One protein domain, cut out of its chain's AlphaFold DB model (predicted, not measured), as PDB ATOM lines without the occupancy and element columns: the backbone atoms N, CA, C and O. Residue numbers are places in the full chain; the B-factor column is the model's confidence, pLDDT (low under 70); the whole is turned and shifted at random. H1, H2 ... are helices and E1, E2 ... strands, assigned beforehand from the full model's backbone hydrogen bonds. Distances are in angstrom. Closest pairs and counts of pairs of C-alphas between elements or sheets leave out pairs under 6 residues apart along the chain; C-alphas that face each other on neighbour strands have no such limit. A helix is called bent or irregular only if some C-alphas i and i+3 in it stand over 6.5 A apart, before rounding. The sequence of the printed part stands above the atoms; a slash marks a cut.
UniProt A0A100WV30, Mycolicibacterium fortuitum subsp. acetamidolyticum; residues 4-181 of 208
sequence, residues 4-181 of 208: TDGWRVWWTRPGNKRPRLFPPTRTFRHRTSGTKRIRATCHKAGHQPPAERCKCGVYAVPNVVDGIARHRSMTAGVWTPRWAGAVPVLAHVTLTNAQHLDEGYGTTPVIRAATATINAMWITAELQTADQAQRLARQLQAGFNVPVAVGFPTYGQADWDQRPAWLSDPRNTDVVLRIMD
ATOM      1  N   THR A   4      10.019  15.670  24.946       95.19
ATOM      2  CA  THR A   4      10.370  16.217  23.629       95.19
ATOM      3  C   THR A   4      11.735  15.707  23.210       95.19
ATOM      4  O   THR A   4      12.575  15.415  24.064       95.19
ATOM      5  N   ASP A   5      11.978  15.633  21.912       95.88
ATOM      6  CA  ASP A   5      13.306  15.362  21.387       95.88
ATOM      7  C   ASP A   5      14.148  16.639  21.293       95.88
ATOM      8  O   ASP A   5      13.648  17.762  21.410       95.88
ATOM      9  N   GLY A   6      15.456  16.454  21.141       95.38
ATOM     10  CA  GLY A   6      16.402  17.533  20.919       95.38
ATOM     11  C   GLY A   6      17.816  17.041  20.640       95.38
ATOM     12  O   GLY A   6      18.120  15.846  20.641       95.38
ATOM     13  N   TRP A   7      18.706  18.002  20.435       95.25
ATOM     14  CA  TRP A   7      20.094  17.800  20.047       95.25
ATOM     15  C   TRP A   7      21.024  18.423  21.071       95.25
ATOM     16  O   TRP A   7      20.827  19.551  21.525       95.25
ATOM     17  N   ARG A   8      22.056  17.688  21.471       93.19
ATOM     18  CA  ARG A   8      22.985  18.157  22.496       93.19
ATOM     19  C   ARG A   8      24.404  17.720  22.190       93.19
ATOM     20  O   ARG A   8      24.636  16.607  21.735       93.19
ATOM     21  N   VAL A   9      25.353  18.597  22.498       91.88
ATOM     22  CA  VAL A   9      26.780  18.314  22.356       91.88
ATOM     23  C   VAL A   9      27.412  18.067  23.726       91.88
ATOM     24  O   VAL A   9      27.144  18.786  24.696       91.88
ATOM     25  N   TRP A  10      28.260  17.047  23.800       91.69
ATOM     26  CA  TRP A  10      29.129  16.743  24.936       91.69
ATOM     27  C   TRP A  10      30.581  16.665  24.491       91.69
ATOM     28  O   TRP A  10      30.869  16.478  23.316       91.69
ATOM     29  N   TRP A  11      31.499  16.721  25.448       90.94
ATOM     30  CA  TRP A  11      32.877  16.289  25.243       90.94
ATOM     31  C   TRP A  11      33.034  14.807  25.594       90.94
ATOM     32  O   TRP A  11      32.420  14.325  26.543       90.94
ATOM     33  N   THR A  12      33.927  14.102  24.908       91.94
ATOM     34  CA  THR A  12      34.471  12.800  25.331       91.94
ATOM     35  C   THR A  12      35.990  12.797  25.195       91.94
ATOM     36  O   THR A  12      36.552  13.626  24.483       91.94
ATOM     37  N   ARG A  13      36.674  11.873  25.875       90.19
ATOM     38  CA  ARG A  13      38.131  11.697  25.775       90.19
ATOM     39  C   ARG A  13      38.454  10.312  25.205       90.19
ATOM     40  O   ARG A  13      38.110   9.330  25.864       90.19
ATOM     41  N   PRO A  14      39.143  10.212  24.053       86.06
ATOM     42  CA  PRO A  14      39.443   8.925  23.413       86.06
ATOM     43  C   PRO A  14      40.318   7.987  24.256       86.06
ATOM     44  O   PRO A  14      40.214   6.774  24.137       86.06
ATOM     45  N   GLY A  15      41.161   8.535  25.138       81.12
ATOM     46  CA  GLY A  15      42.050   7.745  26.000       81.12
ATOM     47  C   GLY A  15      41.367   7.061  27.192       81.12
ATOM     48  O   GLY A  15      42.010   6.311  27.924       81.12
ATOM     49  N   ASN A  16      40.075   7.305  27.430       82.56
ATOM     50  CA  ASN A  16      39.387   6.718  28.575       82.56
ATOM     51  C   ASN A  16      39.011   5.254  28.295       82.56
ATOM     52  O   ASN A  16      38.172   4.988  27.440       82.56
ATOM     53  N   LYS A  17      39.516   4.310  29.112       80.31
ATOM     54  CA  LYS A  17      39.133   2.877  29.052       80.31
ATOM     55  C   LYS A  17      37.616   2.650  29.102       80.31
ATOM     56  O   LYS A  17      37.111   1.677  28.559       80.31
ATOM     57  N   ARG A  18      36.896   3.542  29.790       85.31
ATOM     58  CA  ARG A  18      35.431   3.599  29.815       85.31
ATOM     59  C   ARG A  18      35.001   4.966  29.291       85.31
ATOM     60  O   ARG A  18      35.282   5.955  29.973       85.31
ATOM     61  N   PRO A  19      34.332   5.046  28.130       86.94
ATOM     62  CA  PRO A  19      33.888   6.316  27.581       86.94
ATOM     63  C   PRO A  19      33.004   7.082  28.561       86.94
ATOM     64  O   PRO A  19      32.243   6.513  29.354       86.94
ATOM     65  N   ARG A  20      33.157   8.403  28.535       91.81
ATOM     66  CA  ARG A  20      32.486   9.328  29.440       91.81
ATOM     67  C   ARG A  20      32.100  10.582  28.679       91.81
ATOM     68  O   ARG A  20      32.936  11.140  27.976       91.81
ATOM     69  N   LEU A  21      30.866  11.031  28.878       91.44
ATOM     70  CA  LEU A  21      30.371  12.282  28.321       91.44
ATOM     71  C   LEU A  21      30.455  13.378  29.374       91.44
ATOM     72  O   LEU A  21      29.872  13.267  30.455       91.44
ATOM     73  N   PHE A  22      31.183  14.435  29.048       88.50
ATOM     74  CA  PHE A  22      31.358  15.608  29.886       88.50
ATOM     75  C   PHE A  22      30.508  16.761  29.341       88.50
ATOM     76  O   PHE A  22      30.374  16.902  28.122       88.50
ATOM     77  N   PRO A  23      29.928  17.598  30.215       83.81
ATOM     78  CA  PRO A  23      29.206  18.785  29.779       83.81
ATOM     79  C   PRO A  23      30.101  19.698  28.924       83.81
ATOM     80  O   PRO A  23      31.295  19.807  29.208       83.81
ATOM     81  N   PRO A  24      29.532  20.402  27.928       78.81
ATOM     82  CA  PRO A  24      30.287  21.296  27.055       78.81
ATOM     83  C   PRO A  24      30.934  22.444  27.837       78.81
ATOM     84  O   PRO A  24      32.050  22.843  27.529       78.81
ATOM     85  N   THR A  25      30.297  22.923  28.909       70.19
ATOM     86  CA  THR A  25      30.864  23.954  29.785       70.19
ATOM     87  C   THR A  25      30.880  23.489  31.238       70.19
ATOM     88  O   THR A  25      29.986  22.769  31.691       70.19
ATOM     89  N   ARG A  26      31.866  23.965  32.014       59.94
ATOM     90  CA  ARG A  26      31.959  23.705  33.466       59.94
ATOM     91  C   ARG A  26      30.768  24.265  34.255       59.94
ATOM     92  O   ARG A  26      30.543  23.863  35.393       59.94
ATOM     93  N   THR A  27      30.008  25.190  33.662       57.78
ATOM     94  CA  THR A  27      28.833  25.803  34.301       57.78
ATOM     95  C   THR A  27      27.632  24.855  34.363       57.78
ATOM     96  O   THR A  27      26.824  24.958  35.287       57.78
ATOM     97  N   PHE A  28      27.542  23.872  33.457       57.38
ATOM     98  CA  PHE A  28      26.478  22.870  33.470       57.38
ATOM     99  C   PHE A  28      26.839  21.709  34.400       57.38
ATOM    100  O   PHE A  28      27.488  20.743  34.011       57.38
ATOM    101  N   ARG A  29      26.394  21.796  35.655       58.22
ATOM    102  CA  ARG A  29      26.701  20.823  36.718       58.22
ATOM    103  C   ARG A  29      25.811  19.569  36.681       58.22
ATOM    104  O   ARG A  29      25.176  19.234  37.678       58.22
ATOM    105  N   HIS A  30      25.753  18.867  35.552       62.28
ATOM    106  CA  HIS A  30      25.415  17.437  35.581       62.28
ATOM    107  C   HIS A  30      26.713  16.634  35.643       62.28
ATOM    108  O   HIS A  30      27.737  17.040  35.091       62.28
ATOM    109  N   ARG A  31      26.683  15.509  36.365       63.62
ATOM    110  CA  ARG A  31      27.847  14.629  36.476       63.62
ATOM    111  C   ARG A  31      28.222  14.104  35.093       63.62
ATOM    112  O   ARG A  31      27.347  13.830  34.271       63.62
ATOM    113  N   THR A  32      29.523  13.937  34.875       73.12
ATOM    114  CA  THR A  32      30.060  13.143  33.774       73.12
ATOM    115  C   THR A  32      29.272  11.842  33.664       73.12
ATOM    116  O   THR A  32      29.196  11.091  34.640       73.12
ATOM    117  N   SER A  33      28.680  11.580  32.501       78.69
ATOM    118  CA  SER A  33      27.844  10.396  32.331       78.69
ATOM    119  C   SER A  33      28.639   9.238  31.759       78.69
ATOM    120  O   SER A  33      29.421   9.397  30.822       78.69
ATOM    121  N   GLY A  34      28.418   8.063  32.339       82.62
ATOM    122  CA  GLY A  34      28.853   6.776  31.810       82.62
ATOM    123  C   GLY A  34      27.711   5.926  31.269       82.62
ATOM    124  O   GLY A  34      27.921   4.744  31.040       82.62
ATOM    125  N   THR A  35      26.509   6.490  31.173       89.38
ATOM    126  CA  THR A  35      25.285   5.788  30.788       89.38
ATOM    127  C   THR A  35      24.471   6.655  29.829       89.38
ATOM    128  O   THR A  35      24.600   7.884  29.816       89.38
ATOM    129  N   LYS A  36      23.588   6.030  29.042       94.12
ATOM    130  CA  LYS A  36      22.711   6.761  28.115       94.12
ATOM    131  C   LYS A  36      21.669   7.647  28.797       94.12
ATOM    132  O   LYS A  36      21.164   8.560  28.161       94.12
ATOM    133  N   ARG A  37      21.350   7.413  30.076       94.56
ATOM    134  CA  ARG A  37      20.384   8.222  30.834       94.56
ATOM    135  C   ARG A  37      21.104   9.206  31.748       94.56
ATOM    136  O   ARG A  37      21.740   8.815  32.722       94.56
ATOM    137  N   ILE A  38      20.942  10.490  31.461       91.19
ATOM    138  CA  ILE A  38      21.587  11.598  32.159       91.19
ATOM    139  C   ILE A  38      20.538  12.321  32.990       91.19
ATOM    140  O   ILE A  38      19.566  12.838  32.445       91.19
ATOM    141  N   ARG A  39      20.750  12.397  34.304       90.25
ATOM    142  CA  ARG A  39      19.894  13.158  35.220       90.25
ATOM    143  C   ARG A  39      20.598  14.441  35.648       90.25
ATOM    144  O   ARG A  39      21.745  14.408  36.094       90.25
ATOM    145  N   ALA A  40      19.906  15.565  35.524       87.44
ATOM    146  CA  ALA A  40      20.364  16.826  36.075       87.44
ATOM    147  C   ALA A  40      20.301  16.797  37.606       87.44
ATOM    148  O   ALA A  40      19.405  16.210  38.211       87.44
ATOM    149  N   THR A  41      21.245  17.489  38.230       83.81
ATOM    150  CA  THR A  41      21.306  17.686  39.679       83.81
ATOM    151  C   THR A  41      21.438  19.173  39.972       83.81
ATOM    152  O   THR A  41      22.115  19.884  39.227       83.81
ATOM    153  N   CYS A  42      20.807  19.656  41.044       83.12
ATOM    154  CA  CYS A  42      21.032  21.014  41.527       83.12
ATOM    155  C   CYS A  42      22.038  21.037  42.685       83.12
ATOM    156  O   CYS A  42      22.083  20.110  43.485       83.12
ATOM    157  N   HIS A  43      22.836  22.106  42.763       74.75
ATOM    158  CA  HIS A  43      23.731  22.389  43.891       74.75
ATOM    159  C   HIS A  43      23.052  23.236  44.977       74.75
ATOM    160  O   HIS A  43      23.379  23.102  46.149       74.75
ATOM    161  N   LYS A  44      22.103  24.100  44.588       73.69
ATOM    162  CA  LYS A  44      21.174  24.755  45.508       73.69
ATOM    163  C   LYS A  44      20.167  23.676  45.896       73.69
ATOM    164  O   LYS A  44      19.282  23.358  45.103       73.69
ATOM    165  N   ALA A  45      20.404  22.992  47.010       66.25
ATOM    166  CA  ALA A  45      19.489  21.970  47.508       66.25
ATOM    167  C   ALA A  45      18.048  22.522  47.587       66.25
ATOM    168  O   ALA A  45      17.854  23.731  47.700       66.25
ATOM    169  N   GLY A  46      17.041  21.645  47.509       77.50
ATOM    170  CA  GLY A  46      15.639  22.026  47.751       77.50
ATOM    171  C   GLY A  46      14.728  22.141  46.524       77.50
ATOM    172  O   GLY A  46      13.577  22.529  46.679       77.50
ATOM    173  N   HIS A  47      15.178  21.780  45.315       83.31
ATOM    174  CA  HIS A  47      14.270  21.657  44.166       83.31
ATOM    175  C   HIS A  47      14.686  20.559  43.178       83.31
ATOM    176  O   HIS A  47      15.861  20.195  43.064       83.31
ATOM    177  N   GLN A  48      13.713  20.052  42.417       86.12
ATOM    178  CA  GLN A  48      13.963  19.141  41.300       86.12
ATOM    179  C   GLN A  48      14.295  19.942  40.033       86.12
ATOM    180  O   GLN A  48      13.631  20.937  39.749       86.12
ATOM    181  N   PRO A  49      15.327  19.561  39.264       87.31
ATOM    182  CA  PRO A  49      15.543  20.125  37.935       87.31
ATOM    183  C   PRO A  49      14.434  19.713  36.945       87.31
ATOM    184  O   PRO A  49      13.927  18.598  37.070       87.31
ATOM    185  N   PRO A  50      14.114  20.540  35.932       87.56
ATOM    186  CA  PRO A  50      14.467  21.950  35.843       87.56
ATOM    187  C   PRO A  50      13.587  22.769  36.801       87.56
ATOM    188  O   PRO A  50      12.396  22.507  36.933       87.56
ATOM    189  N   ALA A  51      14.167  23.772  37.460       85.06
ATOM    190  CA  ALA A  51      13.407  24.727  38.262       85.06
ATOM    191  C   ALA A  51      13.440  26.093  37.581       85.06
ATOM    192  O   ALA A  51      14.486  26.500  37.075       85.06
ATOM    193  N   GLU A  52      12.308  26.795  37.593       80.69
ATOM    194  CA  GLU A  52      12.065  28.034  36.845       80.69
ATOM    195  C   GLU A  52      13.221  29.036  36.987       80.69
ATOM    196  O   GLU A  52      13.853  29.410  35.996       80.69
ATOM    197  N   ARG A  53      13.610  29.336  38.233       81.25
ATOM    198  CA  ARG A  53      14.657  30.311  38.591       81.25
ATOM    199  C   ARG A  53      16.037  29.693  38.842       81.25
ATOM    200  O   ARG A  53      16.888  30.297  39.497       81.25
ATOM    201  N   CYS A  54      16.289  28.478  38.351       80.44
ATOM    202  CA  CYS A  54      17.580  27.814  38.505       80.44
ATOM    203  C   CYS A  54      18.146  27.340  37.170       80.44
ATOM    204  O   CYS A  54      17.460  26.773  36.331       80.44
ATOM    205  N   LYS A  55      19.460  27.477  36.993       82.06
ATOM    206  CA  LYS A  55      20.164  27.013  35.789       82.06
ATOM    207  C   LYS A  55      20.376  25.493  35.758       82.06
ATOM    208  O   LYS A  55      21.054  24.995  34.860       82.06
ATOM    209  N   CYS A  56      19.840  24.741  36.722       83.94
ATOM    210  CA  CYS A  56      19.937  23.286  36.723       83.94
ATOM    211  C   CYS A  56      19.140  22.683  35.556       83.94
ATOM    212  O   CYS A  56      17.990  23.042  35.310       83.94
ATOM    213  N   GLY A  57      19.739  21.728  34.857       88.50
ATOM    214  CA  GLY A  57      19.076  21.030  33.765       88.50
ATOM    215  C   GLY A  57      20.070  20.422  32.791       88.50
ATOM    216  O   GLY A  57      21.264  20.745  32.798       88.50
ATOM    217  N   VAL A  58      19.558  19.531  31.954       89.69
ATOM    218  CA  VAL A  58      20.209  19.119  30.714       89.69
ATOM    219  C   VAL A  58      19.673  20.024  29.608       89.69
ATOM    220  O   VAL A  58      18.463  20.144  29.458       89.69
ATOM    221  N   TYR A  59      20.573  20.685  28.880       90.00
ATOM    222  CA  TYR A  59      20.228  21.665  27.846       90.00
ATOM    223  C   TYR A  59      20.391  21.071  26.450       90.00
ATOM    224  O   TYR A  59      21.460  20.558  26.134       90.00
ATOM    225  N   ALA A  60      19.380  21.163  25.612       92.50
ATOM    226  CA  ALA A  60      19.438  20.738  24.222       92.50
ATOM    227  C   ALA A  60      18.877  21.844  23.330       92.50
ATOM    228  O   ALA A  60      18.262  22.788  23.823       92.50
ATOM    229  N   VAL A  61      19.082  21.723  22.028       92.81
ATOM    230  CA  VAL A  61      18.430  22.558  21.020       92.81
ATOM    231  C   VAL A  61      17.407  21.735  20.252       92.81
ATOM    232  O   VAL A  61      17.597  20.527  20.113       92.81
ATOM    233  N   PRO A  62      16.312  22.344  19.779       92.44
ATOM    234  CA  PRO A  62      15.253  21.599  19.101       92.44
ATOM    235  C   PRO A  62      15.675  21.123  17.706       92.44
ATOM    236  O   PRO A  62      15.208  20.093  17.236       92.44
ATOM    237  N   ASN A  63      16.583  21.849  17.052       92.62
ATOM    238  CA  ASN A  63      16.886  21.689  15.637       92.62
ATOM    239  C   ASN A  63      18.268  21.050  15.406       92.62
ATOM    240  O   ASN A  63      19.253  21.407  16.060       92.62
ATOM    241  N   VAL A  64      18.347  20.115  14.459       93.12
ATOM    242  CA  VAL A  64      19.581  19.381  14.134       93.12
ATOM    243  C   VAL A  64      20.672  20.280  13.549       93.12
ATOM    244  O   VAL A  64      21.839  20.119  13.905       93.12
ATOM    245  N   VAL A  65      20.312  21.270  12.725       91.81
ATOM    246  CA  VAL A  65      21.257  22.225  12.126       91.81
ATOM    247  C   VAL A  65      21.911  23.078  13.216       91.81
ATOM    248  O   VAL A  65      23.129  23.247  13.205       91.81
ATOM    249  N   ASP A  66      21.145  23.523  14.221       90.19
ATOM    250  CA  ASP A  66      21.698  24.174  15.424       90.19
ATOM    251  C   ASP A  66      22.643  23.222  16.184       90.19
ATOM    252  O   ASP A  66      23.756  23.589  16.564       90.19
ATOM    253  N   GLY A  67      22.259  21.950  16.339       91.75
ATOM    254  CA  GLY A  67      23.107  20.922  16.949       91.75
ATOM    255  C   GLY A  67      24.469  20.763  16.256       91.75
ATOM    256  O   GLY A  67      25.505  20.752  16.931       91.75
ATOM    257  N   ILE A  68      24.477  20.684  14.922       91.44
ATOM    258  CA  ILE A  68      25.691  20.609  14.091       91.44
ATOM    259  C   ILE A  68      26.514  21.896  14.232       91.44
ATOM    260  O   ILE A  68      27.723  21.832  14.468       91.44
ATOM    261  N   ALA A  69      25.877  23.065  14.161       87.38
ATOM    262  CA  ALA A  69      26.556  24.348  14.308       87.38
ATOM    263  C   ALA A  69      27.233  24.486  15.685       87.38
ATOM    264  O   ALA A  69      28.397  24.880  15.788       87.38
ATOM    265  N   ARG A  70      26.567  24.085  16.773       87.62
ATOM    266  CA  ARG A  70      27.177  24.083  18.116       87.62
ATOM    267  C   ARG A  70      28.318  23.095  18.246       87.62
ATOM    268  O   ARG A  70      29.301  23.399  18.921       87.62
ATOM    269  N   HIS A  71      28.202  21.930  17.615       89.62
ATOM    270  CA  HIS A  71      29.284  20.954  17.576       89.62
ATOM    271  C   HIS A  71      30.530  21.566  16.926       89.62
ATOM    272  O   HIS A  71      31.596  21.582  17.543       89.62
ATOM    273  N   ARG A  72      30.377  22.195  15.760       86.19
ATOM    274  CA  ARG A  72      31.482  22.873  15.071       86.19
ATOM    275  C   ARG A  72      32.034  24.062  15.833       86.19
ATOM    276  O   ARG A  72      33.249  24.226  15.907       86.19
ATOM    277  N   SER A  73      31.173  24.839  16.485       82.81
ATOM    278  CA  SER A  73      31.602  25.905  17.395       82.81
ATOM    279  C   SER A  73      32.514  25.376  18.508       82.81
ATOM    280  O   SER A  73      33.533  25.996  18.826       82.81
ATOM    281  N   MET A  74      32.201  24.201  19.068       84.38
ATOM    282  CA  MET A  74      33.051  23.537  20.060       84.38
ATOM    283  C   MET A  74      34.361  23.026  19.450       84.38
ATOM    284  O   MET A  74      35.416  23.207  20.058       84.38
ATOM    285  N   THR A  75      34.322  22.431  18.256       83.50
ATOM    286  CA  THR A  75      35.516  21.957  17.530       83.50
ATOM    287  C   THR A  75      36.498  23.094  17.228       83.50
ATOM    288  O   THR A  75      37.705  22.959  17.473       83.50
ATOM    289  N   ALA A  76      35.975  24.227  16.752       78.81
ATOM    290  CA  ALA A  76      36.730  25.431  16.411       78.81
ATOM    291  C   ALA A  76      37.133  26.272  17.639       78.81
ATOM    292  O   ALA A  76      37.996  27.138  17.531       78.81
ATOM    293  N   GLY A  77      36.540  26.017  18.811       75.44
ATOM    294  CA  GLY A  77      36.858  26.720  20.055       75.44
ATOM    295  C   GLY A  77      36.274  28.134  20.157       75.44
ATOM    296  O   GLY A  77      36.822  28.953  20.888       75.44
ATOM    297  N   VAL A  78      35.189  28.435  19.434       71.81
ATOM    298  CA  VAL A  78      34.684  29.813  19.282       71.81
ATOM    299  C   VAL A  78      33.790  30.257  20.448       71.81
ATOM    300  O   VAL A  78      33.934  31.375  20.932       71.81
ATOM    301  N   TRP A  79      32.903  29.391  20.953       68.56
ATOM    302  CA  TRP A  79      32.051  29.707  22.125       68.56
ATOM    303  C   TRP A  79      32.332  28.865  23.355       68.56
ATOM    304  O   TRP A  79      31.916  29.188  24.466       68.56
ATOM    305  N   THR A  80      32.999  27.739  23.156       68.06
ATOM    306  CA  THR A  80      33.375  26.835  24.230       68.06
ATOM    307  C   THR A  80      34.865  26.587  24.101       68.06
ATOM    308  O   THR A  80      35.289  26.146  23.032       68.06
ATOM    309  N   PRO A  81      35.664  26.837  25.155       68.31
ATOM    310  CA  PRO A  81      37.090  26.568  25.108       68.31
ATOM    311  C   PRO A  81      37.345  25.125  24.693       68.31
ATOM    312  O   PRO A  81      36.788  24.190  25.279       68.31
ATOM    313  N   ARG A  82      38.208  24.950  23.693       73.12
ATOM    314  CA  ARG A  82      38.635  23.627  23.259       73.12
ATOM    315  C   ARG A  82      39.311  22.917  24.426       73.12
ATOM    316  O   ARG A  82      40.218  23.449  25.065       73.12
ATOM    317  N   TRP A  83      38.873  21.699  24.715       75.50
ATOM    318  CA  TRP A  83      39.527  20.858  25.710       75.50
ATOM    319  C   TRP A  83      40.568  19.981  25.032       75.50
ATOM    320  O   TRP A  83      40.230  19.114  24.229       75.50
ATOM    321  N   ALA A  84      41.841  20.208  25.366       76.44
ATOM    322  CA  ALA A  84      42.949  19.416  24.848       76.44
ATOM    323  C   ALA A  84      42.690  17.913  25.060       76.44
ATOM    324  O   ALA A  84      42.327  17.475  26.156       76.44
ATOM    325  N   GLY A  85      42.829  17.135  23.984       80.69
ATOM    326  CA  GLY A  85      42.586  15.689  23.986       80.69
ATOM    327  C   GLY A  85      41.119  15.264  24.141       80.69
ATOM    328  O   GLY A  85      40.856  14.071  24.292       80.69
ATOM    329  N   ALA A  86      40.163  16.197  24.126       88.31
ATOM    330  CA  ALA A  86      38.741  15.889  24.073       88.31
ATOM    331  C   ALA A  86      38.185  16.113  22.663       88.31
ATOM    332  O   ALA A  86      38.665  16.966  21.918       88.31
ATOM    333  N   VAL A  87      37.146  15.357  22.320       89.94
ATOM    334  CA  VAL A  87      36.407  15.517  21.067       89.94
ATOM    335  C   VAL A  87      34.921  15.732  21.331       89.94
ATOM    336  O   VAL A  87      34.392  15.155  22.291       89.94
ATOM    337  N   PRO A  88      34.248  16.578  20.536       92.06
ATOM    338  CA  PRO A  88      32.831  16.815  20.698       92.06
ATOM    339  C   PRO A  88      32.024  15.662  20.094       92.06
ATOM    340  O   PRO A  88      32.341  15.141  19.023       92.06
ATOM    341  N   VAL A  89      30.969  15.272  20.800       93.62
ATOM    342  CA  VAL A  89      29.985  14.268  20.387       93.62
ATOM    343  C   VAL A  89      28.634  14.952  20.325       93.62
ATOM    344  O   VAL A  89      28.162  15.470  21.339       93.62
ATOM    345  N   LEU A  90      28.018  14.952  19.148       95.31
ATOM    346  CA  LEU A  90      26.631  15.367  18.977       95.31
ATOM    347  C   LEU A  90      25.739  14.166  19.286       95.31
ATOM    348  O   LEU A  90      26.021  13.064  18.827       95.31
ATOM    349  N   ALA A  91      24.671  14.348  20.054       96.38
ATOM    350  CA  ALA A  91      23.694  13.295  20.286       96.38
ATOM    351  C   ALA A  91      22.268  13.790  20.094       96.38
ATOM    352  O   ALA A  91      21.929  14.917  20.468       96.38
ATOM    353  N   HIS A  92      21.447  12.883  19.579       97.38
ATOM    354  CA  HIS A  92      20.001  12.991  19.586       97.38
ATOM    355  C   HIS A  92      19.495  12.436  20.915       97.38
ATOM    356  O   HIS A  92      19.917  11.353  21.345       97.38
ATOM    357  N   VAL A  93      18.624  13.186  21.583       97.25
ATOM    358  CA  VAL A  93      18.142  12.851  22.918       97.25
ATOM    359  C   VAL A  93      16.647  13.029  23.060       97.25
ATOM    360  O   VAL A  93      16.094  14.019  22.602       97.25
ATOM    361  N   THR A  94      16.036  12.133  23.827       97.62
ATOM    362  CA  THR A  94      14.692  12.336  24.364       97.62
ATOM    363  C   THR A  94      14.798  12.960  25.749       97.62
ATOM    364  O   THR A  94      15.483  12.454  26.646       97.62
ATOM    365  N   LEU A  95      14.123  14.085  25.928       96.00
ATOM    366  CA  LEU A  95      14.153  14.921  27.118       96.00
ATOM    367  C   LEU A  95      12.873  14.698  27.916       96.00
ATOM    368  O   LEU A  95      11.779  14.711  27.366       96.00
ATOM    369  N   THR A  96      12.996  14.503  29.228       95.44
ATOM    370  CA  THR A  96      11.853  14.279  30.126       95.44
ATOM    371  C   THR A  96      11.776  15.378  31.172       95.44
ATOM    372  O   THR A  96      12.796  15.744  31.768       95.44
ATOM    373  N   ASN A  97      10.553  15.854  31.427       93.50
ATOM    374  CA  ASN A  97      10.280  17.036  32.239       93.50
ATOM    375  C   ASN A  97      11.026  18.250  31.664       93.50
ATOM    376  O   ASN A  97      11.931  18.803  32.292       93.50
ATOM    377  N   ALA A  98      10.710  18.551  30.405       92.12
ATOM    378  CA  ALA A  98      11.339  19.594  29.612       92.12
ATOM    379  C   ALA A  98      10.584  20.928  29.702       92.12
ATOM    380  O   ALA A  98       9.362  20.960  29.830       92.12
ATOM    381  N   GLN A  99      11.336  22.022  29.613       90.88
ATOM    382  CA  GLN A  99      10.856  23.395  29.499       90.88
ATOM    383  C   GLN A  99      11.537  24.029  28.288       90.88
ATOM    384  O   GLN A  99      12.764  23.962  28.175       90.88
ATOM    385  N   HIS A 100      10.755  24.636  27.401       87.38
ATOM    386  CA  HIS A 100      11.294  25.481  26.341       87.38
ATOM    387  C   HIS A 100      11.623  26.844  26.940       87.38
ATOM    388  O   HIS A 100      10.840  27.389  27.714       87.38
ATOM    389  N   LEU A 101      12.814  27.341  26.640       83.81
ATOM    390  CA  LEU A 101      13.254  28.670  27.024       83.81
ATOM    391  C   LEU A 101      13.407  29.484  25.746       83.81
ATOM    392  O   LEU A 101      14.163  29.080  24.857       83.81
ATOM    393  N   ASP A 102      12.713  30.617  25.693       67.62
ATOM    394  CA  ASP A 102      12.771  31.548  24.562       67.62
ATOM    395  C   ASP A 102      14.165  32.190  24.437       67.62
ATOM    396  O   ASP A 102      14.610  32.519  23.340       67.62
ATOM    397  N   GLU A 103      14.917  32.255  25.544       59.53
ATOM    398  CA  GLU A 103      16.301  32.728  25.586       59.53
ATOM    399  C   GLU A 103      17.209  31.783  26.397       59.53
ATOM    400  O   GLU A 103      17.093  31.630  27.617       59.53
ATOM    401  N   GLY A 104      18.151  31.131  25.713       55.72
ATOM    402  CA  GLY A 104      19.294  30.448  26.321       55.72
ATOM    403  C   GLY A 104      20.494  31.374  26.567       55.72
ATOM    404  O   GLY A 104      20.451  32.575  26.320       55.72
ATOM    405  N   TYR A 105      21.619  30.801  27.018       49.94
ATOM    406  CA  TYR A 105      22.916  31.491  27.016       49.94
ATOM    407  C   TYR A 105      23.259  31.941  25.584       49.94
ATOM    408  O   TYR A 105      23.722  31.130  24.785       49.94
ATOM    409  N   GLY A 106      23.012  33.218  25.282       48.62
ATOM    410  CA  GLY A 106      23.274  33.829  23.979       48.62
ATOM    411  C   GLY A 106      22.174  33.571  22.945       48.62
ATOM    412  O   GLY A 106      22.410  32.836  21.996       48.62
ATOM    413  N   THR A 107      20.990  34.171  23.139       51.38
ATOM    414  CA  THR A 107      19.997  34.491  22.077       51.38
ATOM    415  C   THR A 107      19.407  33.323  21.276       51.38
ATOM    416  O   THR A 107      19.004  33.500  20.128       51.38
ATOM    417  N   THR A 108      19.362  32.114  21.837       58.41
ATOM    418  CA  THR A 108      18.909  30.920  21.103       58.41
ATOM    419  C   THR A 108      17.874  30.114  21.873       58.41
ATOM    420  O   THR A 108      18.077  29.905  23.075       58.41
ATOM    421  N   PRO A 109      16.811  29.616  21.207       62.72
ATOM    422  CA  PRO A 109      15.864  28.704  21.827       62.72
ATOM    423  C   PRO A 109      16.578  27.456  22.338       62.72
ATOM    424  O   PRO A 109      17.316  26.792  21.604       62.72
ATOM    425  N   VAL A 110      16.358  27.126  23.606       85.31
ATOM    426  CA  VAL A 110      16.934  25.931  24.230       85.31
ATOM    427  C   VAL A 110      15.875  25.183  25.017       85.31
ATOM    428  O   VAL A 110      15.010  25.762  25.668       85.31
ATOM    429  N   ILE A 111      15.980  23.863  25.003       90.25
ATOM    430  CA  ILE A 111      15.179  22.979  25.833       90.25
ATOM    431  C   ILE A 111      15.982  22.692  27.097       90.25
ATOM    432  O   ILE A 111      17.109  22.198  27.028       90.25
ATOM    433  N   ARG A 112      15.408  22.974  28.264       90.75
ATOM    434  CA  ARG A 112      15.982  22.652  29.574       90.75
ATOM    435  C   ARG A 112      15.169  21.537  30.220       90.75
ATOM    436  O   ARG A 112      13.989  21.716  30.491       90.75
ATOM    437  N   ALA A 113      15.796  20.399  30.508       92.50
ATOM    438  CA  ALA A 113      15.100  19.216  31.017       92.50
ATOM    439  C   ALA A 113      15.711  18.632  32.296       92.50
ATOM    440  O   ALA A 113      16.883  18.854  32.615       92.50
ATOM    441  N   ALA A 114      14.916  17.837  33.016       92.19
ATOM    442  CA  ALA A 114      15.363  17.118  34.210       92.19
ATOM    443  C   ALA A 114      16.269  15.944  33.850       92.19
ATOM    444  O   ALA A 114      17.253  15.656  34.533       92.19
ATOM    445  N   THR A 115      15.893  15.234  32.790       93.44
ATOM    446  CA  THR A 115      16.563  14.029  32.310       93.44
ATOM    447  C   THR A 115      16.702  14.100  30.797       93.44
ATOM    448  O   THR A 115      15.802  14.591  30.122       93.44
ATOM    449  N   ALA A 116      17.809  13.576  30.281       95.00
ATOM    450  CA  ALA A 116      17.987  13.268  28.870       95.00
ATOM    451  C   ALA A 116      18.338  11.789  28.712       95.00
ATOM    452  O   ALA A 116      19.181  11.270  29.448       95.00
ATOM    453  N   THR A 117      17.719  11.126  27.748       96.81
ATOM    454  CA  THR A 117      18.086   9.782  27.308       96.81
ATOM    455  C   THR A 117      18.704   9.892  25.927       96.81
ATOM    456  O   THR A 117      18.100  10.467  25.031       96.81
ATOM    457  N   ILE A 118      19.919   9.377  25.768       97.44
ATOM    458  CA  ILE A 118      20.616   9.352  24.487       97.44
ATOM    459  C   ILE A 118      20.000   8.276  23.601       97.44
ATOM    460  O   ILE A 118      19.891   7.122  24.022       97.44
ATOM    461  N   ASN A 119      19.649   8.673  22.381       97.38
ATOM    462  CA  ASN A 119      19.054   7.810  21.366       97.38
ATOM    463  C   ASN A 119      20.088   7.394  20.317       97.38
ATOM    464  O   ASN A 119      20.125   6.234  19.928       97.38
ATOM    465  N   ALA A 120      20.944   8.327  19.895       97.25
ATOM    466  CA  ALA A 120      22.025   8.100  18.940       97.25
ATOM    467  C   ALA A 120      23.115   9.167  19.101       97.25
ATOM    468  O   ALA A 120      22.844  10.254  19.619       97.25
ATOM    469  N   MET A 121      24.339   8.860  18.668       96.94
ATOM    470  CA  MET A 121      25.481   9.780  18.710       96.94
ATOM    471  C   MET A 121      26.208   9.873  17.368       96.94
ATOM    472  O   MET A 121      26.271   8.914  16.601       96.94
ATOM    473  N   TRP A 122      26.837  11.020  17.143       94.62
ATOM    474  CA  TRP A 122      27.677  11.316  15.993       94.62
ATOM    475  C   TRP A 122      28.990  11.937  16.455       94.62
ATOM    476  O   TRP A 122      29.013  12.823  17.318       94.62
ATOM    477  N   ILE A 123      30.086  11.456  15.879       90.31
ATOM    478  CA  ILE A 123      31.429  11.982  16.110       90.31
ATOM    479  C   ILE A 123      32.079  12.345  14.782       90.31
ATOM    480  O   ILE A 123      32.032  11.591  13.817       90.31
ATOM    481  N   THR A 124      32.742  13.489  14.733       78.75
ATOM    482  CA  THR A 124      33.400  13.953  13.513       78.75
ATOM    483  C   THR A 124      34.865  13.544  13.500       78.75
ATOM    484  O   THR A 124      35.555  13.654  14.516       78.75
ATOM    485  N   ALA A 125      35.372  13.176  12.326       66.50
ATOM    486  CA  ALA A 125      36.797  12.925  12.117       66.50
ATOM    487  C   ALA A 125      37.648  14.214  12.103       66.50
ATOM    488  O   ALA A 125      38.860  14.140  12.030       66.50
ATOM    489  N   GLU A 126      37.063  15.408  12.231       69.38
ATOM    490  CA  GLU A 126      37.805  16.685  12.160       69.38
ATOM    491  C   GLU A 126      38.942  16.809  13.197       69.38
ATOM    492  O   GLU A 126      39.879  17.580  13.010       69.38
ATOM    493  N   LEU A 127      38.882  16.040  14.291       68.06
ATOM    494  CA  LEU A 127      39.875  16.060  15.370       68.06
ATOM    495  C   LEU A 127      40.681  14.760  15.500       68.06
ATOM    496  O   LEU A 127      41.395  14.589  16.491       68.06
ATOM    497  N   GLN A 128      40.509  13.816  14.573       78.00
ATOM    498  CA  GLN A 128      41.037  12.456  14.675       78.00
ATOM    499  C   GLN A 128      41.320  11.860  13.296       78.00
ATOM    500  O   GLN A 128      40.704  12.229  12.307       78.00
ATOM    501  N   THR A 129      42.190  10.857  13.213       84.00
ATOM    502  CA  THR A 129      42.238  10.040  11.991       84.00
ATOM    503  C   THR A 129      40.929   9.257  11.820       84.00
ATOM    504  O   THR A 129      40.225   8.991  12.800       84.00
ATOM    505  N   ALA A 130      40.608   8.834  10.592       84.00
ATOM    506  CA  ALA A 130      39.418   8.020  10.321       84.00
ATOM    507  C   ALA A 130      39.361   6.766  11.220       84.00
ATOM    508  O   ALA A 130      38.334   6.484  11.837       84.00
ATOM    509  N   ASP A 131      40.492   6.077  11.394       86.69
ATOM    510  CA  ASP A 131      40.595   4.907  12.271       86.69
ATOM    511  C   ASP A 131      40.369   5.229  13.750       86.69
ATOM    512  O   ASP A 131      39.754   4.446  14.478       86.69
ATOM    513  N   GLN A 132      40.883   6.368  14.223       88.94
ATOM    514  CA  GLN A 132      40.665   6.825  15.595       88.94
ATOM    515  C   GLN A 132      39.185   7.134  15.833       88.94
ATOM    516  O   GLN A 132      38.630   6.655  16.826       88.94
ATOM    517  N   ALA A 133      38.538   7.829  14.891       89.38
ATOM    518  CA  ALA A 133      37.111   8.117  14.956       89.38
ATOM    519  C   ALA A 133      36.300   6.815  14.982       89.38
ATOM    520  O   ALA A 133      35.488   6.609  15.878       89.38
ATOM    521  N   GLN A 134      36.591   5.868  14.091       91.06
ATOM    522  CA  GLN A 134      35.908   4.572  14.062       91.06
ATOM    523  C   GLN A 134      36.095   3.765  15.358       91.06
ATOM    524  O   GLN A 134      35.148   3.161  15.869       91.06
ATOM    525  N   ARG A 135      37.302   3.766  15.941       91.69
ATOM    526  CA  ARG A 135      37.541   3.133  17.249       91.69
ATOM    527  C   ARG A 135      36.721   3.793  18.355       91.69
ATOM    528  O   ARG A 135      36.100   3.081  19.144       91.69
ATOM    529  N   LEU A 136      36.689   5.124  18.397       92.31
ATOM    530  CA  LEU A 136      35.903   5.861  19.381       92.31
ATOM    531  C   LEU A 136      34.397   5.607  19.214       92.31
ATOM    532  O   LEU A 136      33.713   5.422  20.220       92.31
ATOM    533  N   ALA A 137      33.886   5.540  17.980       93.00
ATOM    534  CA  ALA A 137      32.482   5.217  17.706       93.00
ATOM    535  C   ALA A 137      32.105   3.863  18.317       93.00
ATOM    536  O   ALA A 137      31.157   3.784  19.097       93.00
ATOM    537  N   ARG A 138      32.904   2.818  18.058       93.81
ATOM    538  CA  ARG A 138      32.683   1.478  18.628       93.81
ATOM    539  C   ARG A 138      32.719   1.477  20.154       93.81
ATOM    540  O   ARG A 138      31.879   0.845  20.789       93.81
ATOM    541  N   GLN A 139      33.667   2.198  20.753       94.69
ATOM    542  CA  GLN A 139      33.759   2.316  22.209       94.69
ATOM    543  C   GLN A 139      32.525   3.003  22.803       94.69
ATOM    544  O   GLN A 139      31.971   2.521  23.791       94.69
ATOM    545  N   LEU A 140      32.085   4.118  22.216       94.75
ATOM    546  CA  LEU A 140      30.890   4.838  22.650       94.75
ATOM    547  C   LEU A 140      29.631   3.983  22.485       94.75
ATOM    548  O   LEU A 140      28.827   3.922  23.414       94.75
ATOM    549  N   GLN A 141      29.494   3.279  21.359       95.31
ATOM    550  CA  GLN A 141      28.382   2.368  21.105       95.31
ATOM    551  C   GLN A 141      28.312   1.276  22.172       95.31
ATOM    552  O   GLN A 141      27.264   1.089  22.784       95.31
ATOM    553  N   ALA A 142      29.435   0.618  22.467       93.44
ATOM    554  CA  ALA A 142      29.499  -0.403  23.509       93.44
ATOM    555  C   ALA A 142      29.237   0.172  24.914       93.44
ATOM    556  O   ALA A 142      28.527  -0.430  25.714       93.44
ATOM    557  N   GLY A 143      29.791   1.349  25.224       94.19
ATOM    558  CA  GLY A 143      29.690   1.957  26.553       94.19
ATOM    559  C   GLY A 143      28.308   2.525  26.883       94.19
ATOM    560  O   GLY A 143      27.901   2.502  28.043       94.19
ATOM    561  N   PHE A 144      27.592   3.041  25.883       95.06
ATOM    562  CA  PHE A 144      26.284   3.680  26.065       95.06
ATOM    563  C   PHE A 144      25.113   2.816  25.588       95.06
ATOM    564  O   PHE A 144      23.978   3.096  25.975       95.06
ATOM    565  N   ASN A 145      25.378   1.760  24.813       95.38
ATOM    566  CA  ASN A 145      24.375   0.892  24.198       95.38
ATOM    567  C   ASN A 145      23.348   1.682  23.364       95.38
ATOM    568  O   ASN A 145      22.139   1.637  23.616       95.38
ATOM    569  N   VAL A 146      23.873   2.474  22.425       95.75
ATOM    570  CA  VAL A 146      23.128   3.286  21.450       95.75
ATOM    571  C   VAL A 146      23.894   3.309  20.121       95.75
ATOM    572  O   VAL A 146      25.120   3.183  20.152       95.75
ATOM    573  N   PRO A 147      23.228   3.497  18.969       97.12
ATOM    574  CA  PRO A 147      23.903   3.695  17.689       97.12
ATOM    575  C   PRO A 147      24.882   4.874  17.721       97.12
ATOM    576  O   PRO A 147      24.563   5.942  18.259       97.12
ATOM    577  N   VAL A 148      26.065   4.688  17.128       95.31
ATOM    578  CA  VAL A 148      27.075   5.744  16.983       95.31
ATOM    579  C   VAL A 148      27.633   5.746  15.568       95.31
ATOM    580  O   VAL A 148      28.131   4.724  15.105       95.31
ATOM    581  N   ALA A 149      27.587   6.897  14.901       93.06
ATOM    582  CA  ALA A 149      28.109   7.073  13.550       93.06
ATOM    583  C   ALA A 149      29.294   8.050  13.511       93.06
ATOM    584  O   ALA A 149      29.404   8.965  14.333       93.06
ATOM    585  N   VAL A 150      30.180   7.860  12.532       90.31
ATOM    586  CA  VAL A 150      31.217   8.841  12.183       90.31
ATOM    587  C   VAL A 150      30.654   9.791  11.126       90.31
ATOM    588  O   VAL A 150      30.079   9.337  10.141       90.31
ATOM    589  N   GLY A 151      30.819  11.096  11.334       87.69
ATOM    590  CA  GLY A 151      30.202  12.163  10.546       87.69
ATOM    591  C   GLY A 151      29.207  12.957  11.388       87.69
ATOM    592  O   GLY A 151      29.373  13.086  12.601       87.69
ATOM    593  N   PHE A 152      28.165  13.470  10.750       88.69
ATOM    594  CA  PHE A 152      27.047  14.156  11.403       88.69
ATOM    595  C   PHE A 152      25.721  13.517  10.969       88.69
ATOM    596  O   PHE A 152      25.696  12.775   9.982       88.69
ATOM    597  N   PRO A 153      24.623  13.798  11.689       90.94
ATOM    598  CA  PRO A 153      23.288  13.425  11.242       90.94
ATOM    599  C   PRO A 153      22.942  14.088   9.906       90.94
ATOM    600  O   PRO A 153      23.381  15.204   9.615       90.94
ATOM    601  N   THR A 154      22.117  13.401   9.125       87.31
ATOM    602  CA  THR A 154      21.440  13.988   7.971       87.31
ATOM    603  C   THR A 154      20.325  14.928   8.431       87.31
ATOM    604  O   THR A 154      19.798  14.784   9.537       87.31
ATOM    605  N   TYR A 155      19.956  15.884   7.581       89.25
ATOM    606  CA  TYR A 155      18.800  16.756   7.792       89.25
ATOM    607  C   TYR A 155      18.111  17.099   6.473       89.25
ATOM    608  O   TYR A 155      18.723  17.017   5.402       89.25
ATOM    609  N   GLY A 156      16.823  17.439   6.565       88.56
ATOM    610  CA  GLY A 156      15.978  17.782   5.423       88.56
ATOM    611  C   GLY A 156      15.696  19.278   5.304       88.56
ATOM    612  O   GLY A 156      16.172  20.095   6.095       88.56
ATOM    613  N   GLN A 157      14.886  19.644   4.306       88.62
ATOM    614  CA  GLN A 157      14.542  21.045   4.034       88.62
ATOM    615  C   GLN A 157      13.784  21.681   5.207       88.62
ATOM    616  O   GLN A 157      14.070  22.810   5.581       88.62
ATOM    617  N   ALA A 158      12.894  20.928   5.859       90.06
ATOM    618  CA  ALA A 158      12.163  21.408   7.030       90.06
ATOM    619  C   ALA A 158      13.098  21.787   8.193       90.06
ATOM    620  O   ALA A 158      12.922  22.841   8.802       90.06
ATOM    621  N   ASP A 159      14.123  20.974   8.474       91.12
ATOM    622  CA  ASP A 159      15.132  21.295   9.488       91.12
ATOM    623  C   ASP A 159      15.918  22.551   9.109       91.12
ATOM    624  O   ASP A 159      16.230  23.381   9.963       91.12
ATOM    625  N   TRP A 160      16.244  22.687   7.822       90.00
ATOM    626  CA  TRP A 160      16.947  23.849   7.308       90.00
ATOM    627  C   TRP A 160      16.116  25.122   7.456       90.00
ATOM    628  O   TRP A 160      16.633  26.129   7.937       90.00
ATOM    629  N   ASP A 161      14.839  25.093   7.097       89.50
ATOM    630  CA  ASP A 161      13.954  26.258   7.167       89.50
ATOM    631  C   ASP A 161      13.633  26.654   8.611       89.50
ATOM    632  O   ASP A 161      13.504  27.837   8.918       89.50
ATOM    633  N   GLN A 162      13.585  25.678   9.521       88.94
ATOM    634  CA  GLN A 162      13.386  25.890  10.957       88.94
ATOM    635  C   GLN A 162      14.689  26.162  11.720       88.94
ATOM    636  O   GLN A 162      14.682  26.245  12.955       88.94
ATOM    637  N   ARG A 163      15.826  26.277  11.022       88.56
ATOM    638  CA  ARG A 163      17.094  26.611  11.671       88.56
ATOM    639  C   ARG A 163      16.953  27.964  12.385       88.56
ATOM    640  O   ARG A 163      16.306  28.880  11.875       88.56
ATOM    641  N   PRO A 164      17.558  28.130  13.564       83.25
ATOM    642  CA  PRO A 164      17.384  29.349  14.340       83.25
ATOM    643  C   PRO A 164      17.968  30.579  13.625       83.25
ATOM    644  O   PRO A 164      19.036  30.516  13.015       83.25
ATOM    645  N   ALA A 165      17.279  31.718  13.750       82.38
ATOM    646  CA  ALA A 165      17.540  32.936  12.974       82.38
ATOM    647  C   ALA A 165      18.989  33.449  13.060       82.38
ATOM    648  O   ALA A 165      19.521  33.960  12.078       82.38
ATOM    649  N   TRP A 166      19.659  33.258  14.200       78.38
ATOM    650  CA  TRP A 166      21.048  33.686  14.395       78.38
ATOM    651  C   TRP A 166      22.039  33.022  13.423       78.38
ATOM    652  O   TRP A 166      23.062  33.627  13.113       78.38
ATOM    653  N   LEU A 167      21.738  31.818  12.907       78.94
ATOM    654  CA  LEU A 167      22.553  31.141  11.884       78.94
ATOM    655  C   LEU A 167      22.517  31.859  10.533       78.94
ATOM    656  O   LEU A 167      23.336  31.580   9.666       78.94
ATOM    657  N   SER A 168      21.532  32.733  10.337       75.12
ATOM    658  CA  SER A 168      21.364  33.545   9.130       75.12
ATOM    659  C   SER A 168      21.543  35.037   9.417       75.12
ATOM    660  O   SER A 168      21.275  35.849   8.539       75.12
ATOM    661  N   ASP A 169      21.978  35.411  10.627       72.62
ATOM    662  CA  ASP A 169      22.165  36.810  11.004       72.62
ATOM    663  C   ASP A 169      23.478  37.350  10.404       72.62
ATOM    664  O   ASP A 169      24.566  36.914  10.808       72.62
ATOM    665  N   PRO A 170      23.408  38.319   9.472       62.56
ATOM    666  CA  PRO A 170      24.580  38.873   8.799       62.56
ATOM    667  C   PRO A 170      25.506  39.665   9.734       62.56
ATOM    668  O   PRO A 170      26.614  40.013   9.342       62.56
ATOM    669  N   ARG A 171      25.101  39.946  10.978       67.06
ATOM    670  CA  ARG A 171      25.955  40.606  11.980       67.06
ATOM    671  C   ARG A 171      26.919  39.642  12.674       67.06
ATOM    672  O   ARG A 171      27.846  40.089  13.339       67.06
ATOM    673  N   ASN A 172      26.723  38.332  12.517       64.06
ATOM    674  CA  ASN A 172      27.558  37.293  13.125       64.06
ATOM    675  C   ASN A 172      28.580  36.693  12.138       64.06
ATOM    676  O   ASN A 172      29.093  35.596  12.370       64.06
ATOM    677  N   THR A 173      28.857  37.391  11.031       62.31
ATOM    678  CA  THR A 173      29.472  36.876   9.797       62.31
ATOM    679  C   THR A 173      30.730  36.051  10.012       62.31
ATOM    680  O   THR A 173      30.705  34.874   9.690       62.31
ATOM    681  N   ASP A 174      31.804  36.567  10.601       64.94
ATOM    682  CA  ASP A 174      33.072  35.812  10.610       64.94
ATOM    683  C   ASP A 174      33.019  34.517  11.435       64.94
ATOM    684  O   ASP A 174      33.614  33.499  11.074       64.94
ATOM    685  N   VAL A 175      32.282  34.529  12.545       66.62
ATOM    686  CA  VAL A 175      32.119  33.360  13.421       66.62
ATOM    687  C   VAL A 175      31.128  32.366  12.826       66.62
ATOM    688  O   VAL A 175      31.398  31.163  12.806       66.62
ATOM    689  N   VAL A 176      29.997  32.857  12.319       71.44
ATOM    690  CA  VAL A 176      28.974  32.016  11.693       71.44
ATOM    691  C   VAL A 176      29.504  31.402  10.409       71.44
ATOM    692  O   VAL A 176      29.304  30.212  10.224       71.44
ATOM    693  N   LEU A 177      30.267  32.129   9.590       69.00
ATOM    694  CA  LEU A 177      30.909  31.588   8.387       69.00
ATOM    695  C   LEU A 177      31.839  30.417   8.724       69.00
ATOM    696  O   LEU A 177      31.789  29.391   8.055       69.00
ATOM    697  N   ARG A 178      32.633  30.515   9.800       68.94
ATOM    698  CA  ARG A 178      33.515  29.416  10.240       68.94
ATOM    699  C   ARG A 178      32.747  28.195  10.745       68.94
ATOM    700  O   ARG A 178      33.183  27.071  10.528       68.94
ATOM    701  N   ILE A 179      31.634  28.405  11.442       77.12
ATOM    702  CA  ILE A 179      30.801  27.327  11.999       77.12
ATOM    703  C   ILE A 179      29.949  26.663  10.906       77.12
ATOM    704  O   ILE A 179      29.771  25.442  10.897       77.12
ATOM    705  N   MET A 180      29.441  27.469   9.978       76.06
ATOM    706  CA  MET A 180      28.589  27.060   8.867       76.06
ATOM    707  C   MET A 180      29.376  26.562   7.658       76.06
ATOM    708  O   MET A 180      28.749  26.092   6.715       76.06
ATOM    709  N   ASP A 181      30.712  26.624   7.656       71.75
ATOM    710  CA  ASP A 181      31.525  26.181   6.519       71.75
ATOM    711  C   ASP A 181      31.258  24.714   6.176       71.75
ATOM    712  O   ASP A 181      31.696  23.803   6.870       71.75
TER     713      ASP A 181
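What this domain is: This is residues 4 to 181 of the 208 residues of a protein of Mycolicibacterium fortuitum subsp. acetamidolyticum (UniProt A0A100WV30). What shape is this? A strongly twisted sheet, built round the long bent hairpin E4 and E5, folds over where they bend, its edge strand E3 coming back to E1; H1 covers one face and H2 the opposite one. H3, H4 and H5 lie beyond H1, away from the sheet, and residues 169 to 174, of which 170 to 174 belong to H5, stick out. What is it made of? The printed part has 178 residues with five named helices and six named strands, which follow each other along the chain as E1, E2, E3, H1, E4, E5, H2, E6, H3, H4 and H5, class mixed; the sheet is branched at E5, with E1 and E4, E2 and E5, E3 and E5, and E4 and E5 antiparallel neighbours, and E5 and E6 parallel ones. How large is it? It is compact, with a radius of gyration of the C-alphas of 15.7 A and spans of 45 by 41 by 29 A.

Where its parts are: Where does the first half run? E1, residues 4 to 12, spans 24.4 A from C-alpha 4 at (10.370, 16.217, 23.629). E2 is residues 37 to 39, E3 58 to 60, and H1 64 to 76, 18.3 A. Which strands bend? E4, residues 87 to 101, 27.3 A, bends by 111 degrees at residue 97; E5, residues 110 to 123, 21.7 A, by 121 degrees at residue 114. What follows? H2 is residues 130 to 144, 21.0 A, E6 148 to 150, H3 157 to 161 and H4 165 to 168. H5, residues 170 to 180, ends at (28.589, 27.060, 8.867) and is irregular: C-alphas 171 and 174 are 8.7 A apart.

How they stand to each other: How do the strands pair? E4 has antiparallel E1 on one side, N 8 to O 91 2.9 A, and antiparallel E5 on the other side, N 94 to O 117 2.9 A. On E5's other side, staggered, are antiparallel E3, N 58 to O 113 2.8 A, antiparallel E2, N 38 to O 116 2.8 A, and parallel E6, N 149 to O 121 2.9 A. Where are the helices? H1 is on the sheet over E1 and E4, at a height of 8.5 A, its closest C-alphas to E1 those of Gly 67 and Trp 7, 5.3 A; H2, over E5 on the opposite face, belongs to the strand-helix-strand unit E5, H2, E6, two parallel strands joined through a helix, with a right-handed crossover. H5 touches H1, about perpendicular at 78 degrees, closest C-alphas Ile 179 and Arg 72, 5.5 A; H3 only just touches H1 and H4 only just touches H5, each with 3 pairs of C-alphas within 8 A. Are their backbones complete? Every O i to N i+4 pair is within hydrogen-bond range in H1, H2 and H3, and 5 of 7 in H5; H4 is too short for one.

The domain as a whole: What is the greatest distance? The C-alphas of Gly 46 and Asp 131, the two farthest apart, are 46.6 A apart. Is it continuous? The printed part has no cut; the links E1 to E2 and E2 to E3 are long, 24 and 18 residues. Where is confidence low? Of the printed part, with mean pLDDT 83.7, 29 residues are under 70, among them residues 26 to 31, 102 to 109 and 170 to 175.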